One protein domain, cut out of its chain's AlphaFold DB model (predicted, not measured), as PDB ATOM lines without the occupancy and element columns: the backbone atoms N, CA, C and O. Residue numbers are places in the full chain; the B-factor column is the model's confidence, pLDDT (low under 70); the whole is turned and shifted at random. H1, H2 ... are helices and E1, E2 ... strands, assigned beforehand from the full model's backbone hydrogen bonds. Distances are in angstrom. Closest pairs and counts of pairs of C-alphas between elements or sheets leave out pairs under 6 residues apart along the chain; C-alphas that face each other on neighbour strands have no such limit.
ATOM      1  N   LYS A  28     -27.593 -17.185 -31.033       91.38
ATOM      2  CA  LYS A  28     -28.428 -18.375 -31.194       91.38
ATOM      3  C   LYS A  28     -28.898 -18.842 -29.818       91.38
ATOM      4  O   LYS A  28     -28.171 -18.629 -28.848       91.38
ATOM      5  N   PRO A  29     -30.086 -19.454 -29.703       91.00
ATOM      6  CA  PRO A  29     -30.498 -20.101 -28.462       91.00
ATOM      7  C   PRO A  29     -29.436 -21.100 -27.999       91.00
ATOM      8  O   PRO A  29     -28.970 -21.905 -28.808       91.00
ATOM      9  N   LEU A  30     -29.048 -21.039 -26.726       91.31
ATOM     10  CA  LEU A  30     -28.194 -22.060 -26.133       91.31
ATOM     11  C   LEU A  30     -29.064 -23.306 -25.873       91.31
ATOM     12  O   LEU A  30     -30.128 -23.161 -25.272       91.31
ATOM     13  N   PRO A  31     -28.674 -24.503 -26.349       88.62
ATOM     14  CA  PRO A  31     -29.403 -25.734 -26.060       88.62
ATOM     15  C   PRO A  31     -29.573 -25.958 -24.554       88.62
ATOM     16  O   PRO A  31     -28.620 -25.772 -23.799       88.62
ATOM     17  N   GLU A  32     -30.764 -26.389 -24.132       86.75
ATOM     18  CA  GLU A  32     -31.132 -26.557 -22.714       86.75
ATOM     19  C   GLU A  32     -30.160 -27.477 -21.963       86.75
ATOM     20  O   GLU A  32     -29.727 -27.170 -20.860       86.75
ATOM     21  N   ASN A  33     -29.692 -28.546 -22.611       88.00
ATOM     22  CA  ASN A  33     -28.728 -29.487 -22.039       88.00
ATOM     23  C   ASN A  33     -27.329 -28.893 -21.776       88.00
ATOM     24  O   ASN A  33     -26.504 -29.548 -21.139       88.00
ATOM     25  N   LEU A  34     -27.031 -27.702 -22.306       88.38
ATOM     26  CA  LEU A  34     -25.772 -26.981 -22.089       88.38
ATOM     27  C   LEU A  34     -25.912 -25.842 -21.071       88.38
ATOM     28  O   LEU A  34     -24.911 -25.213 -20.726       88.38
ATOM     29  N   ILE A  35     -27.126 -25.566 -20.591       89.06
ATOM     30  CA  ILE A  35     -27.379 -24.559 -19.565       89.06
ATOM     31  C   ILE A  35     -27.215 -25.226 -18.192       89.06
ATOM     32  O   ILE A  35     -27.892 -26.209 -17.904       89.06
ATOM     33  N   PRO A  36     -26.338 -24.717 -17.306       90.75
ATOM     34  CA  PRO A  36     -26.266 -25.234 -15.946       90.75
ATOM     35  C   PRO A  36     -27.583 -24.990 -15.202       90.75
ATOM     36  O   PRO A  36     -28.050 -23.854 -15.137       90.75
ATOM     37  N   GLU A  37     -28.123 -26.028 -14.564       90.69
ATOM     38  CA  GLU A  37     -29.435 -26.001 -13.898       90.69
ATOM     39  C   GLU A  37     -29.582 -24.822 -12.912       90.69
ATOM     40  O   GLU A  37     -30.589 -24.119 -12.877       90.69
ATOM     41  N   GLN A  38     -28.528 -24.524 -12.144       90.75
ATOM     42  CA  GLN A  38     -28.520 -23.395 -11.206       90.75
ATOM     43  C   GLN A  38     -28.682 -22.030 -11.892       90.75
ATOM     44  O   GLN A  38     -29.263 -21.114 -11.307       90.75
ATOM     45  N   ILE A  39     -28.137 -21.871 -13.102       90.69
ATOM     46  CA  ILE A  39     -28.267 -20.642 -13.891       90.69
ATOM     47  C   ILE A  39     -29.704 -20.523 -14.385       90.69
ATOM     48  O   ILE A  39     -30.310 -19.470 -14.195       90.69
ATOM     49  N   GLU A  40     -30.250 -21.602 -14.945       91.12
ATOM     50  CA  GLU A  40     -31.625 -21.666 -15.445       91.12
ATOM     51  C   GLU A  40     -32.634 -21.283 -14.355       91.12
ATOM     52  O   GLU A  40     -33.335 -20.280 -14.498       91.12
ATOM     53  N   HIS A  41     -32.606 -21.963 -13.202       91.94
ATOM     54  CA  HIS A  41     -33.507 -21.678 -12.074       91.94
ATOM     55  C   HIS A  41     -33.430 -20.222 -11.595       91.94
ATOM     56  O   HIS A  41     -34.440 -19.619 -11.219       91.94
ATOM     57  N   LYS A  42     -32.233 -19.624 -11.594       92.81
ATOM     58  CA  LYS A  42     -32.036 -18.233 -11.157       92.81
ATOM     59  C   LYS A  42     -32.514 -17.220 -12.190       92.81
ATOM     60  O   LYS A  42     -33.102 -16.211 -11.797       92.81
ATOM     61  N   VAL A  43     -32.282 -17.470 -13.478       92.56
ATOM     62  CA  VAL A  43     -32.815 -16.629 -14.561       92.56
ATOM     63  C   VAL A  43     -34.342 -16.696 -14.569       92.56
ATOM     64  O   VAL A  43     -34.990 -15.653 -14.629       92.56
ATOM     65  N   ASP A  44     -34.918 -17.884 -14.398       92.50
ATOM     66  CA  ASP A  44     -36.363 -18.089 -14.289       92.50
ATOM     67  C   ASP A  44     -36.973 -17.346 -13.101       92.50
ATOM     68  O   ASP A  44     -37.987 -16.651 -13.238       92.50
ATOM     69  N   SER A  45     -36.350 -17.467 -11.927       92.19
ATOM     70  CA  SER A  45     -36.788 -16.774 -10.715       92.19
ATOM     71  C   SER A  45     -36.746 -15.252 -10.895       92.19
ATOM     72  O   SER A  45     -37.753 -14.573 -10.675       92.19
ATOM     73  N   LEU A  46     -35.632 -14.715 -11.412       92.06
ATOM     74  CA  LEU A  46     -35.510 -13.289 -11.723       92.06
ATOM     75  C   LEU A  46     -36.508 -12.833 -12.792       92.06
ATOM     76  O   LEU A  46     -37.048 -11.730 -12.695       92.06
ATOM     77  N   SER A  47     -36.770 -13.650 -13.814       93.12
ATOM     78  CA  SER A  47     -37.764 -13.335 -14.842       93.12
ATOM     79  C   SER A  47     -39.144 -13.171 -14.212       93.12
ATOM     80  O   SER A  47     -39.805 -12.156 -14.433       93.12
ATOM     81  N   LYS A  48     -39.563 -14.115 -13.362       93.12
ATOM     82  CA  LYS A  48     -40.848 -14.049 -12.644       93.12
ATOM     83  C   LYS A  48     -40.933 -12.831 -11.725       93.12
ATOM     84  O   LYS A  48     -41.976 -12.183 -11.668       93.12
ATOM     85  N   GLU A  49     -39.854 -12.509 -11.015       92.00
ATOM     86  CA  GLU A  49     -39.808 -11.353 -10.122       92.00
ATOM     87  C   GLU A  49     -39.905 -10.033 -10.896       92.00
ATOM     88  O   GLU A  49     -40.766  -9.200 -10.610       92.00
ATOM     89  N   THR A  50     -39.053  -9.854 -11.904       91.56
ATOM     90  CA  THR A  50     -38.938  -8.589 -12.641       91.56
ATOM     91  C   THR A  50     -40.128  -8.329 -13.563       91.56
ATOM     92  O   THR A  50     -40.512  -7.175 -13.740       91.56
ATOM     93  N   LYS A  51     -40.792  -9.374 -14.075       92.62
ATOM     94  CA  LYS A  51     -42.030  -9.252 -14.868       92.62
ATOM     95  C   LYS A  51     -43.157  -8.524 -14.150       92.62
ATOM     96  O   LYS A  51     -44.012  -7.955 -14.820       92.62
ATOM     97  N   LYS A  52     -43.157  -8.481 -12.812       91.69
ATOM     98  CA  LYS A  52     -44.146  -7.710 -12.041       91.69
ATOM     99  C   LYS A  52     -44.171  -6.233 -12.447       91.69
ATOM    100  O   LYS A  52     -45.240  -5.637 -12.440       91.69
ATOM    101  N   ILE A  53     -43.029  -5.683 -12.872       92.12
ATOM    102  CA  ILE A  53     -42.912  -4.305 -13.370       92.12
ATOM    103  C   ILE A  53     -43.754  -4.076 -14.630       92.12
ATOM    104  O   ILE A  53     -44.292  -2.995 -14.806       92.12
ATOM    105  N   MET A  54     -43.931  -5.089 -15.483       88.69
ATOM    106  CA  MET A  54     -44.728  -4.951 -16.709       88.69
ATOM    107  C   MET A  54     -46.227  -4.771 -16.433       88.69
ATOM    108  O   MET A  54     -46.951  -4.292 -17.300       88.69
ATOM    109  N   ASN A  55     -46.688  -5.164 -15.243       90.25
ATOM    110  CA  ASN A  55     -48.075  -4.984 -14.814       90.25
ATOM    111  C   ASN A  55     -48.287  -3.653 -14.074       90.25
ATOM    112  O   ASN A  55     -49.427  -3.292 -13.787       90.25
ATOM    113  N   ASP A  56     -47.210  -2.940 -13.740       93.81
ATOM    114  CA  ASP A  56     -47.268  -1.633 -13.097       93.81
ATOM    115  C   ASP A  56     -47.338  -0.541 -14.170       93.81
ATOM    116  O   ASP A  56     -46.376  -0.280 -14.891       93.81
ATOM    117  N   THR A  57     -48.488   0.129 -14.265       92.56
ATOM    118  CA  THR A  57     -48.739   1.163 -15.279       92.56
ATOM    119  C   THR A  57     -47.898   2.425 -15.092       92.56
ATOM    120  O   THR A  57     -47.883   3.269 -15.981       92.56
ATOM    121  N   THR A  58     -47.225   2.592 -13.947       94.94
ATOM    122  CA  THR A  58     -46.308   3.720 -13.725       94.94
ATOM    123  C   THR A  58     -44.991   3.554 -14.480       94.94
ATOM    124  O   THR A  58     -44.277   4.533 -14.700       94.94
ATOM    125  N   TYR A  59     -44.662   2.323 -14.876       96.00
ATOM    126  CA  TYR A  59     -43.426   1.975 -15.555       96.00
ATOM    127  C   TYR A  59     -43.623   1.891 -17.068       96.00
ATOM    128  O   TYR A  59     -44.441   1.127 -17.575       96.00
ATOM    129  N   HIS A  60     -42.800   2.632 -17.807       94.75
ATOM    130  CA  HIS A  60     -42.831   2.686 -19.263       94.75
ATOM    131  C   HIS A  60     -41.579   2.050 -19.856       94.75
ATOM    132  O   HIS A  60     -40.463   2.284 -19.391       94.75
ATOM    133  N   PHE A  61     -41.780   1.241 -20.893       94.50
ATOM    134  CA  PHE A  61     -40.705   0.659 -21.687       94.50
ATOM    135  C   PHE A  61     -39.935   1.755 -22.434       94.50
ATOM    136  O   PHE A  61     -40.555   2.576 -23.111       94.50
ATOM    137  N   TYR A  62     -38.601   1.723 -22.383       94.00
ATOM    138  CA  TYR A  62     -37.762   2.689 -23.106       94.00
ATOM    139  C   TYR A  62     -36.542   2.083 -23.816       94.00
ATOM    140  O   TYR A  62     -35.821   2.796 -24.512       94.00
ATOM    141  N   GLY A  63     -36.284   0.780 -23.683       93.12
ATOM    142  CA  GLY A  63     -35.130   0.175 -24.347       93.12
ATOM    143  C   GLY A  63     -35.016  -1.333 -24.185       93.12
ATOM    144  O   GLY A  63     -35.712  -1.950 -23.381       93.12
ATOM    145  N   ARG A  64     -34.116  -1.931 -24.967       93.38
ATOM    146  CA  ARG A  64     -33.731  -3.345 -24.866       93.38
ATOM    147  C   ARG A  64     -32.225  -3.475 -24.965       93.38
ATOM    148  O   ARG A  64     -31.586  -2.669 -25.634       93.38
ATOM    149  N   ASP A  65     -31.697  -4.514 -24.345       91.19
ATOM    150  CA  ASP A  65     -30.292  -4.886 -24.439       91.19
ATOM    151  C   ASP A  65     -30.152  -6.414 -24.372       91.19
ATOM    152  O   ASP A  65     -31.105  -7.139 -24.076       91.19
ATOM    153  N   THR A  66     -28.963  -6.916 -24.675       90.44
ATOM    154  CA  THR A  66     -28.591  -8.322 -24.511       90.44
ATOM    155  C   THR A  66     -27.360  -8.388 -23.624       90.44
ATOM    156  O   THR A  66     -26.262  -8.004 -24.022       90.44
ATOM    157  N   LEU A  67     -27.539  -8.872 -22.399       90.31
ATOM    158  CA  LEU A  67     -26.500  -8.838 -21.379       90.31
ATOM    159  C   LEU A  67     -25.815 -10.186 -21.251       90.31
ATOM    160  O   LEU A  67     -26.468 -11.222 -21.161       90.31
ATOM    161  N   LYS A  68     -24.485 -10.161 -21.185       90.50
ATOM    162  CA  LYS A  68     -23.683 -11.345 -20.881       90.50
ATOM    163  C   LYS A  68     -23.865 -11.729 -19.411       90.50
ATOM    164  O   LYS A  68     -23.651 -10.904 -18.521       90.50
ATOM    165  N   LEU A  69     -24.205 -12.987 -19.148       88.94
ATOM    166  CA  LEU A  69     -24.209 -13.538 -17.799       88.94
ATOM    167  C   LEU A  69     -22.765 -13.682 -17.311       88.94
ATOM    168  O   LEU A  69     -21.910 -14.284 -17.963       88.94
ATOM    169  N   ASN A  70     -22.477 -13.109 -16.145       81.50
ATOM    170  CA  ASN A  70     -21.181 -13.279 -15.497       81.50
ATOM    171  C   ASN A  70     -21.039 -14.730 -14.998       81.50
ATOM    172  O   ASN A  70     -22.015 -15.323 -14.546       81.50
ATOM    173  N   LYS A  71     -19.815 -15.272 -14.985       77.38
ATOM    174  CA  LYS A  71     -19.493 -16.581 -14.386       77.38
ATOM    175  C   LYS A  71     -20.003 -16.717 -12.944       77.38
ATOM    176  O   LYS A  71     -20.409 -17.795 -12.542       77.38
ATOM    177  N   ASN A  72     -20.051 -15.608 -12.204       81.00
ATOM    178  CA  ASN A  72     -20.522 -15.566 -10.815       81.00
ATOM    179  C   ASN A  72     -22.008 -15.179 -10.681       81.00
ATOM    180  O   ASN A  72     -22.441 -14.784  -9.598       81.00
ATOM    181  N   PHE A  73     -22.784 -15.204 -11.772       87.00
ATOM    182  CA  PHE A  73     -24.209 -14.853 -11.750       87.00
ATOM    183  C   PHE A  73     -24.990 -15.734 -10.771       87.00
ATOM    184  O   PHE A  73     -25.813 -15.216 -10.010       87.00
ATOM    185  N   ALA A  74     -24.688 -17.039 -10.757       81.12
ATOM    186  CA  ALA A  74     -25.315 -17.982  -9.845       81.12
ATOM    187  C   ALA A  74     -25.137 -17.524  -8.391       81.12
ATOM    188  O   ALA A  74     -26.113 -17.324  -7.683       81.12
ATOM    189  N   ASP A  75     -23.922 -17.219  -7.956       85.56
ATOM    190  CA  ASP A  75     -23.686 -16.885  -6.546       85.56
ATOM    191  C   ASP A  75     -24.110 -15.457  -6.168       85.56
ATOM    192  O   ASP A  75     -24.280 -15.144  -4.992       85.56
ATOM    193  N   LYS A  76     -24.255 -14.557  -7.151       88.81
ATOM    194  CA  LYS A  76     -24.413 -13.107  -6.918       88.81
ATOM    195  C   LYS A  76     -25.576 -12.498  -7.699       88.81
ATOM    196  O   LYS A  76     -25.466 -11.399  -8.242       88.81
ATOM    197  N   THR A  77     -26.709 -13.188  -7.705       87.56
ATOM    198  CA  THR A  77     -27.924 -12.802  -8.438       87.56
ATOM    199  C   THR A  77     -28.424 -11.393  -8.073       87.56
ATOM    200  O   THR A  77     -28.718 -10.591  -8.954       87.56
ATOM    201  N   GLU A  78     -28.426 -11.023  -6.788       88.56
ATOM    202  CA  GLU A  78     -28.816  -9.668  -6.356       88.56
ATOM    203  C   GLU A  78     -27.858  -8.580  -6.851       88.56
ATOM    204  O   GLU A  78     -28.270  -7.470  -7.202       88.56
ATOM    205  N   LYS A  79     -26.555  -8.886  -6.871       90.19
ATOM    206  CA  LYS A  79     -25.542  -7.960  -7.376       90.19
ATOM    207  C   LYS A  79     -25.754  -7.727  -8.867       90.19
ATOM    208  O   LYS A  79     -25.733  -6.578  -9.298       90.19
ATOM    209  N   PHE A  80     -26.027  -8.797  -9.611       90.50
ATOM    210  CA  PHE A  80     -26.376  -8.713 -11.022       90.50
ATOM    211  C   PHE A  80     -27.601  -7.815 -11.237       90.50
ATOM    212  O   PHE A  80     -27.526  -6.876 -12.023       90.50
ATOM    213  N   LEU A  81     -28.684  -8.000 -10.469       89.94
ATOM    214  CA  LEU A  81     -29.880  -7.150 -10.564       89.94
ATOM    215  C   LEU A  81     -29.569  -5.655 -10.330       89.94
ATOM    216  O   LEU A  81     -30.078  -4.779 -11.031       89.94
ATOM    217  N   LYS A  82     -28.702  -5.337  -9.361       91.44
ATOM    218  CA  LYS A  82     -28.250  -3.955  -9.113       91.44
ATOM    219  C   LYS A  82     -27.435  -3.396 -10.284       91.44
ATOM    220  O   LYS A  82     -27.622  -2.236 -10.652       91.44
ATOM    221  N   GLU A  83     -26.551  -4.203 -10.865       91.00
ATOM    222  CA  GLU A  83     -25.720  -3.815 -12.010       91.00
ATOM    223  C   GLU A  83     -26.573  -3.533 -13.254       91.00
ATOM    224  O   GLU A  83     -26.422  -2.471 -13.859       91.00
ATOM    225  N   ILE A  84     -27.537  -4.398 -13.578       91.00
ATOM    226  CA  ILE A  84     -28.398  -4.199 -14.753       91.00
ATOM    227  C   ILE A  84     -29.328  -2.989 -14.601       91.00
ATOM    228  O   ILE A  84     -29.545  -2.265 -15.568       91.00
ATOM    229  N   ASN A  85     -29.811  -2.690 -13.388       93.25
ATOM    230  CA  ASN A  85     -30.596  -1.475 -13.132       93.25
ATOM    231  C   ASN A  85     -29.740  -0.204 -13.269       93.25
ATOM    232  O   ASN A  85     -30.208   0.824 -13.760       93.25
ATOM    233  N   LYS A  86     -28.462  -0.266 -12.875       93.06
ATOM    234  CA  LYS A  86     -27.511   0.832 -13.094       93.06
ATOM    235  C   LYS A  86     -27.244   1.043 -14.588       93.06
ATOM    236  O   LYS A  86     -27.178   2.189 -15.028       93.06
ATOM    237  N   GLN A  87     -27.114  -0.038 -15.354       90.62
ATOM    238  CA  GLN A  87     -26.951   0.026 -16.807       90.62
ATOM    239  C   GLN A  87     -28.201   0.592 -17.488       90.62
ATOM    240  O   GLN A  87     -28.075   1.492 -18.312       90.62
ATOM    241  N   ALA A  88     -29.395   0.178 -17.053       92.31
ATOM    242  CA  ALA A  88     -30.662   0.741 -17.509       92.31
ATOM    243  C   ALA A  88     -30.680   2.274 -17.358       92.31
ATOM    244  O   ALA A  88     -31.000   2.982 -18.311       92.31
ATOM    245  N   LYS A  89     -30.252   2.799 -16.200       93.12
ATOM    246  CA  LYS A  89     -30.123   4.247 -15.965       93.12
ATOM    247  C   LYS A  89     -29.084   4.918 -16.870       93.12
ATOM    248  O   LYS A  89     -29.289   6.048 -17.293       93.12
ATOM    249  N   SER A  90     -27.954   4.262 -17.127       90.62
ATOM    250  CA  SER A  90     -26.893   4.817 -17.981       90.62
ATOM    251  C   SER A  90     -27.290   4.882 -19.456       90.62
ATOM    252  O   SER A  90     -26.789   5.741 -20.174       90.62
ATOM    253  N   ASN A  91     -28.161   3.970 -19.887       87.75
ATOM    254  CA  ASN A  91     -28.672   3.885 -21.253       87.75
ATOM    255  C   ASN A  91     -29.926   4.746 -21.469       87.75
ATOM    256  O   ASN A  91     -30.410   4.842 -22.593       87.75
ATOM    257  N   ASP A  92     -30.465   5.347 -20.405       93.31
ATOM    258  CA  ASP A  92     -31.611   6.241 -20.497       93.31
ATOM    259  C   ASP A  92     -31.239   7.534 -21.228       93.31
ATOM    260  O   ASP A  92     -30.134   8.076 -21.101       93.31
ATOM    261  N   LYS A  93     -32.191   8.045 -22.001       92.69
ATOM    262  CA  LYS A  93     -32.006   9.258 -22.782       92.69
ATOM    263  C   LYS A  93     -31.951  10.460 -21.845       92.69
ATOM    264  O   LYS A  93     -32.752  10.590 -20.922       92.69
ATOM    265  N   GLN A  94     -31.025  11.379 -22.108       93.12
ATOM    266  CA  GLN A  94     -31.045  12.689 -21.465       93.12
ATOM    267  C   GLN A  94     -31.855  13.678 -22.295       93.12
ATOM    268  O   GLN A  94     -31.707  13.763 -23.515       93.12
ATOM    269  N   VAL A  95     -32.690  14.453 -21.613       93.38
ATOM    270  CA  VAL A  95     -33.558  15.471 -22.202       93.38
ATOM    271  C   VAL A  95     -33.341  16.808 -21.506       93.38
ATOM    272  O   VAL A  95     -32.971  16.865 -20.331       93.38
ATOM    273  N   VAL A  96     -33.534  17.894 -22.251       92.62
ATOM    274  CA  VAL A  96     -33.469  19.253 -21.707       92.62
ATOM    275  C   VAL A  96     -34.705  19.482 -20.846       92.62
ATOM    276  O   VAL A  96     -35.820  19.322 -21.328       92.62
ATOM    277  N   VAL A  97     -34.500  19.871 -19.591       93.56
ATOM    278  CA  VAL A  97     -35.579  20.150 -18.626       93.56
ATOM    279  C   VAL A  97     -35.646  21.611 -18.208       93.56
ATOM    280  O   VAL A  97     -36.626  22.035 -17.607       93.56
ATOM    281  N   ASP A  98     -34.594  22.378 -18.483       91.81
ATOM    282  CA  ASP A  98     -34.549  23.800 -18.171       91.81
ATOM    283  C   ASP A  98     -33.485  24.504 -19.021       91.81
ATOM    284  O   ASP A  98     -32.632  23.868 -19.655       91.81
ATOM    285  N   LYS A 121     -27.525  28.178 -21.549       95.00
ATOM    286  CA  LYS A 121     -27.120  26.886 -21.014       95.00
ATOM    287  C   LYS A 121     -28.361  26.050 -20.781       95.00
ATOM    288  O   LYS A 121     -29.353  26.549 -20.261       95.00
ATOM    289  N   TYR A 122     -28.285  24.789 -21.171       94.25
ATOM    290  CA  TYR A 122     -29.362  23.827 -20.998       94.25
ATOM    291  C   TYR A 122     -29.076  22.956 -19.782       94.25
ATOM    292  O   TYR A 122     -27.941  22.521 -19.576       94.25
ATOM    293  N   VAL A 123     -30.111  22.704 -18.991       93.12
ATOM    294  CA  VAL A 123     -30.080  21.732 -17.903       93.12
ATOM    295  C   VAL A 123     -30.661  20.438 -18.439       93.12
ATOM    296  O   VAL A 123     -31.768  20.430 -18.977       93.12
ATOM    297  N   TYR A 124     -29.915  19.352 -18.286       93.00
ATOM    298  CA  TYR A 124     -30.322  18.028 -18.733       93.00
ATOM    299  C   TYR A 124     -30.713  17.158 -17.540       93.00
ATOM    300  O   TYR A 124     -30.116  17.245 -16.464       93.00
ATOM    301  N   ALA A 125     -31.701  16.295 -17.739       93.19
ATOM    302  CA  ALA A 125     -32.043  15.219 -16.818       93.19
ATOM    303  C   ALA A 125     -32.363  13.942 -17.604       93.19
ATOM    304  O   ALA A 125     -32.623  14.001 -18.802       93.19
ATOM    305  N   GLY A 126     -32.343  12.791 -16.929       92.81
ATOM    306  CA  GLY A 126     -32.849  11.547 -17.516       92.81
ATOM    307  C   GLY A 126     -34.342  11.661 -17.819       92.81
ATOM    308  O   GLY A 126     -35.080  12.272 -17.037       92.81
ATOM    309  N   GLU A 127     -34.767  11.100 -18.947       94.44
ATOM    310  CA  GLU A 127     -36.171  11.025 -19.356       94.44
ATOM    311  C   GLU A 127     -37.000  10.215 -18.351       94.44
ATOM    312  O   GLU A 127     -38.137  10.574 -18.033       94.44
ATOM    313  N   HIS A 128     -36.383   9.192 -17.758       95.88
ATOM    314  CA  HIS A 128     -36.996   8.325 -16.768       95.88
ATOM    315  C   HIS A 128     -36.288   8.403 -15.405       95.88
ATOM    316  O   HIS A 128     -35.139   8.831 -15.258       95.88
ATOM    317  N   ILE A 129     -36.995   7.958 -14.371       94.75
ATOM    318  CA  ILE A 129     -36.494   7.719 -13.017       94.75
ATOM    319  C   ILE A 129     -36.864   6.303 -12.563       94.75
ATOM    320  O   ILE A 129     -37.634   5.598 -13.215       94.75
ATOM    321  N   ASN A 130     -36.316   5.891 -11.417       95.12
ATOM    322  CA  ASN A 130     -36.603   4.597 -10.791       95.12
ATOM    323  C   ASN A 130     -36.389   3.398 -11.729       95.12
ATOM    324  O   ASN A 130     -37.145   2.435 -11.658       95.12
ATOM    325  N   HIS A 131     -35.358   3.457 -12.578       95.69
ATOM    326  CA  HIS A 131     -35.076   2.491 -13.642       95.69
ATOM    327  C   HIS A 131     -35.049   1.036 -13.153       95.69
ATOM    328  O   HIS A 131     -34.457   0.712 -12.116       95.69
ATOM    329  N   LYS A 132     -35.669   0.157 -13.939       95.38
ATOM    330  CA  LYS A 132     -35.741  -1.289 -13.727       95.38
ATOM    331  C   LYS A 132     -35.428  -2.020 -15.024       95.38
ATOM    332  O   LYS A 132     -35.976  -1.705 -16.074       95.38
ATOM    333  N   ALA A 133     -34.571  -3.026 -14.937       94.44
ATOM    334  CA  ALA A 133     -34.382  -4.002 -15.994       94.44
ATOM    335  C   ALA A 133     -35.298  -5.208 -15.757       94.44
ATOM    336  O   ALA A 133     -35.456  -5.673 -14.627       94.44
ATOM    337  N   VAL A 134     -35.885  -5.712 -16.837       94.44
ATOM    338  CA  VAL A 134     -36.832  -6.824 -16.839       94.44
ATOM    339  C   VAL A 134     -36.321  -7.922 -17.755       94.44
ATOM    340  O   VAL A 134     -36.031  -7.685 -18.927       94.44
ATOM    341  N   ILE A 135     -36.249  -9.143 -17.228       93.38
ATOM    342  CA  ILE A 135     -35.944 -10.339 -18.016       93.38
ATOM    343  C   ILE A 135     -37.278 -10.915 -18.489       93.38
ATOM    344  O   ILE A 135     -37.950 -11.663 -17.774       93.38
ATOM    345  N   LYS A 136     -37.713 -10.516 -19.684       84.50
ATOM    346  CA  LYS A 136     -39.029 -10.898 -20.216       84.50
ATOM    347  C   LYS A 136     -39.090 -12.351 -20.682       84.50
ATOM    348  O   LYS A 136     -40.112 -13.008 -20.503       84.50
ATOM    349  N   ASP A 137     -38.015 -12.858 -21.255       86.19
ATOM    350  CA  ASP A 137     -37.896 -14.254 -21.659       86.19
ATOM    351  C   ASP A 137     -36.661 -14.830 -20.956       86.19
ATOM    352  O   ASP A 137     -35.580 -14.258 -21.123       86.19
ATOM    353  N   PRO A 138     -36.795 -15.889 -20.132       87.56
ATOM    354  CA  PRO A 138     -35.646 -16.508 -19.480       87.56
ATOM    355  C   PRO A 138     -34.718 -17.242 -20.456       87.56
ATOM    356  O   PRO A 138     -33.658 -17.716 -20.051       87.56
ATOM    357  N   LYS A 139     -35.078 -17.327 -21.740       92.12
ATOM    358  CA  LYS A 139     -34.264 -17.960 -22.770       92.12
ATOM    359  C   LYS A 139     -32.842 -17.396 -22.827       92.12
ATOM    360  O   LYS A 139     -32.626 -16.199 -23.030       92.12
ATOM    361  N   ILE A 140     -31.872 -18.300 -22.715       92.25
ATOM    362  CA  ILE A 140     -30.444 -17.987 -22.767       92.25
ATOM    363  C   ILE A 140     -29.932 -18.152 -24.200       92.25
ATOM    364  O   ILE A 140     -30.240 -19.116 -24.902       92.25
ATOM    365  N   PHE A 141     -29.127 -17.191 -24.635       92.69
ATOM    366  CA  PHE A 141     -28.499 -17.149 -25.947       92.69
ATOM    367  C   PHE A 141     -26.986 -17.301 -25.832       92.69
ATOM    368  O   PHE A 141     -26.390 -17.066 -24.782       92.69
ATOM    369  N   THR A 142     -26.352 -17.657 -26.940       91.69
ATOM    370  CA  THR A 142     -24.902 -17.761 -27.057       91.69
ATOM    371  C   THR A 142     -24.418 -17.316 -28.434       91.69
ATOM    372  O   THR A 142     -25.167 -17.337 -29.413       91.69
ATOM    373  N   THR A 143     -23.150 -16.921 -28.509       88.31
ATOM    374  CA  THR A 143     -22.434 -16.625 -29.759       88.31
ATOM    375  C   THR A 143     -21.441 -17.722 -30.153       88.31
ATOM    376  O   THR A 143     -21.071 -17.819 -31.319       88.31
ATOM    377  N   ASP A 144     -20.980 -18.528 -29.193       82.75
ATOM    378  CA  ASP A 144     -19.921 -19.537 -29.359       82.75
ATOM    379  C   ASP A 144     -20.052 -20.743 -28.405       82.75
ATOM    380  O   ASP A 144     -19.113 -21.514 -28.242       82.75
ATOM    381  N   SER A 145     -21.228 -20.941 -27.805       76.31
ATOM    382  CA  SER A 145     -21.558 -21.977 -26.804       76.31
ATOM    383  C   SER A 145     -20.870 -21.829 -25.445       76.31
ATOM    384  O   SER A 145     -21.239 -22.529 -24.508       76.31
ATOM    385  N   THR A 146     -19.906 -20.914 -25.310       81.00
ATOM    386  CA  THR A 146     -19.222 -20.632 -24.038       81.00
ATOM    387  C   THR A 146     -19.821 -19.453 -23.290       81.00
ATOM    388  O   THR A 146     -19.987 -19.505 -22.072       81.00
ATOM    389  N   ASP A 147     -20.156 -18.388 -24.013       88.75
ATOM    390  CA  ASP A 147     -20.723 -17.196 -23.411       88.75
ATOM    391  C   ASP A 147     -22.248 -17.292 -23.392       88.75
ATOM    392  O   ASP A 147     -22.881 -17.585 -24.409       88.75
ATOM    393  N   MET A 148     -22.831 -17.038 -22.223       91.81
ATOM    394  CA  MET A 148     -24.275 -17.015 -22.014       91.81
ATOM    395  C   MET A 148     -24.770 -15.576 -21.989       91.81
ATOM    396  O   MET A 148     -24.173 -14.719 -21.337       91.81
ATOM    397  N   TYR A 149     -25.882 -15.323 -22.663       92.38
ATOM    398  CA  TYR A 149     -26.495 -14.009 -22.775       92.38
ATOM    399  C   TYR A 149     -27.989 -14.084 -22.504       92.38
ATOM    400  O   TYR A 149     -28.634 -15.067 -22.860       92.38
ATOM    401  N   ILE A 150     -28.541 -13.023 -21.925       92.81
ATOM    402  CA  ILE A 150     -29.977 -12.891 -21.685       92.81
ATOM    403  C   ILE A 150     -30.514 -11.587 -22.282       92.81
ATOM    404  O   ILE A 150     -29.872 -10.538 -22.147       92.81
ATOM    405  N   PRO A 151     -31.683 -11.623 -22.939       93.38
ATOM    406  CA  PRO A 151     -32.359 -10.415 -23.372       93.38
ATOM    407  C   PRO A 151     -32.963  -9.702 -22.161       93.38
ATOM    408  O   PRO A 151     -33.609 -10.312 -21.306       93.38
ATOM    409  N   VAL A 152     -32.781  -8.387 -22.106       93.62
ATOM    410  CA  VAL A 152     -33.384  -7.534 -21.082       93.62
ATOM    411  C   VAL A 152     -34.135  -6.384 -21.729       93.62
ATOM    412  O   VAL A 152     -33.726  -5.833 -22.749       93.62
ATOM    413  N   GLU A 153     -35.245  -6.009 -21.116       94.94
ATOM    414  CA  GLU A 153     -35.988  -4.799 -21.436       94.94
ATOM    415  C   GLU A 153     -35.799  -3.788 -20.300       94.94
ATOM    416  O   GLU A 153     -35.714  -4.164 -19.130       94.94
ATOM    417  N   TYR A 154     -35.737  -2.504 -20.629       95.62
ATOM    418  CA  TYR A 154     -35.611  -1.435 -19.650       95.62
ATOM    419  C   TYR A 154     -36.919  -0.672 -19.511       95.62
ATOM    420  O   TYR A 154     -37.534  -0.271 -20.502       95.62
ATOM    421  N   TYR A 155     -37.313  -0.479 -18.257       95.81
ATOM    422  CA  TYR A 155     -38.520   0.215 -17.848       95.81
ATOM    423  C   TYR A 155     -38.181   1.304 -16.834       95.81
ATOM    424  O   TYR A 155     -37.296   1.140 -15.991       95.81
ATOM    425  N   GLY A 156     -38.885   2.424 -16.894       95.94
ATOM    426  CA  GLY A 156     -38.697   3.528 -15.961       95.94
ATOM    427  C   GLY A 156     -39.965   4.350 -15.814       95.94
ATOM    428  O   GLY A 156     -40.832   4.334 -16.682       95.94
ATOM    429  N   GLN A 157     -40.086   5.058 -14.699       96.00
ATOM    430  CA  GLN A 157     -41.177   6.006 -14.497       96.00
ATOM    431  C   GLN A 157     -40.816   7.319 -15.182       96.00
ATOM    432  O   GLN A 157     -39.663   7.743 -15.102       96.00
TER     433      GLN A 157
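AT A GLANCE: This is residues 28 to 98 and 121 to 157 of the 164 residues of an uncharacterized protein of Candidatus Gastranaerophilales bacterium HUM_10 (UniProt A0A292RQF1). What shape do these atoms make? A small, strongly twisted sheet of E1, E5 and E4 is covered by H1 on one face and by H2 on the other, and a two-stranded ribbon, E2 and E3, reaches out beyond one end. What is it made of? The printed part has 108 residues, with two named helices and five named strands in the order H1 E1 H2 E2 E3 E4 E5, mixed in class. The larger sheet has the order E1, E5, E4, and both sheets are antiparallel. How compact is it? It is only just compact, close to loose, with a radius of gyration of the C-alphas of 15.4 A, and elongated, with spans of 55 by 28 by 24 A.

HOW THE PARTS SIT: How do the helices stand? H1, residues 37 to 55, and H2, residues 77 to 90, are on opposite faces of the sheet of E1, residues 60 to 68, E5, residues 149 to 157, and E4, residues 128 to 134: three layers, helices on both faces of a sheet. The closest C-alphas of H1 and E4 are those of Thr 50 and Val 134, 5.0 A apart; those of H2 and E4 are Asn 85 and Lys 132, 5.2 A. H1 and H2 are close but not clearly touching, the closest C-alphas being Lys 42 and Thr 77 at 7.3 A. How are the strands paired? Within hydrogen-bond range are N 62 and O 154 between E1 and E5, 2.9 A, and N 155 and O 132 in the hairpin of E4 and E5, 2.8 A. E2, residues 94 to 98, and E3, residues 121 to 126, are antiparallel neighbours, with N 95 and O 125 at 2.8 A; E3 runs on into E4 at 33 degrees. Are the helix backbones complete? In H2 every O i to N i+4 pair is within hydrogen-bond range; in H1, 11 of 15 are.

IN THESE COORDINATES: Where does the first element begin? H1 begins at C-alpha 37, (-29.435, -26.001, -13.898), and is 28.1 A long. How long are the next elements? E1 is 23.8 A and bends by 55 degrees at residue 63, H2 is 20.1 A, E2 12.1 A, E3 16.7 A and E4 15.2 A. Where does the last one end? E5, 26.2 A long, ends at C-alpha 157, (-41.177, 6.006, -14.497).

THE WHOLE: How far does it reach? The two C-alphas farthest apart are those of Asn 33 and Lys 121, 56.4 A. Is anything missing? Residues 99 to 120 are not printed, and C-alphas 98 and 121 are 8.5 A apart across the cut. Which link is long, and is confidence low anywhere? The link from E4 to E5, 14 residues, is long; no printed residue is under 70, and the mean pLDDT of the printed part is 91.1.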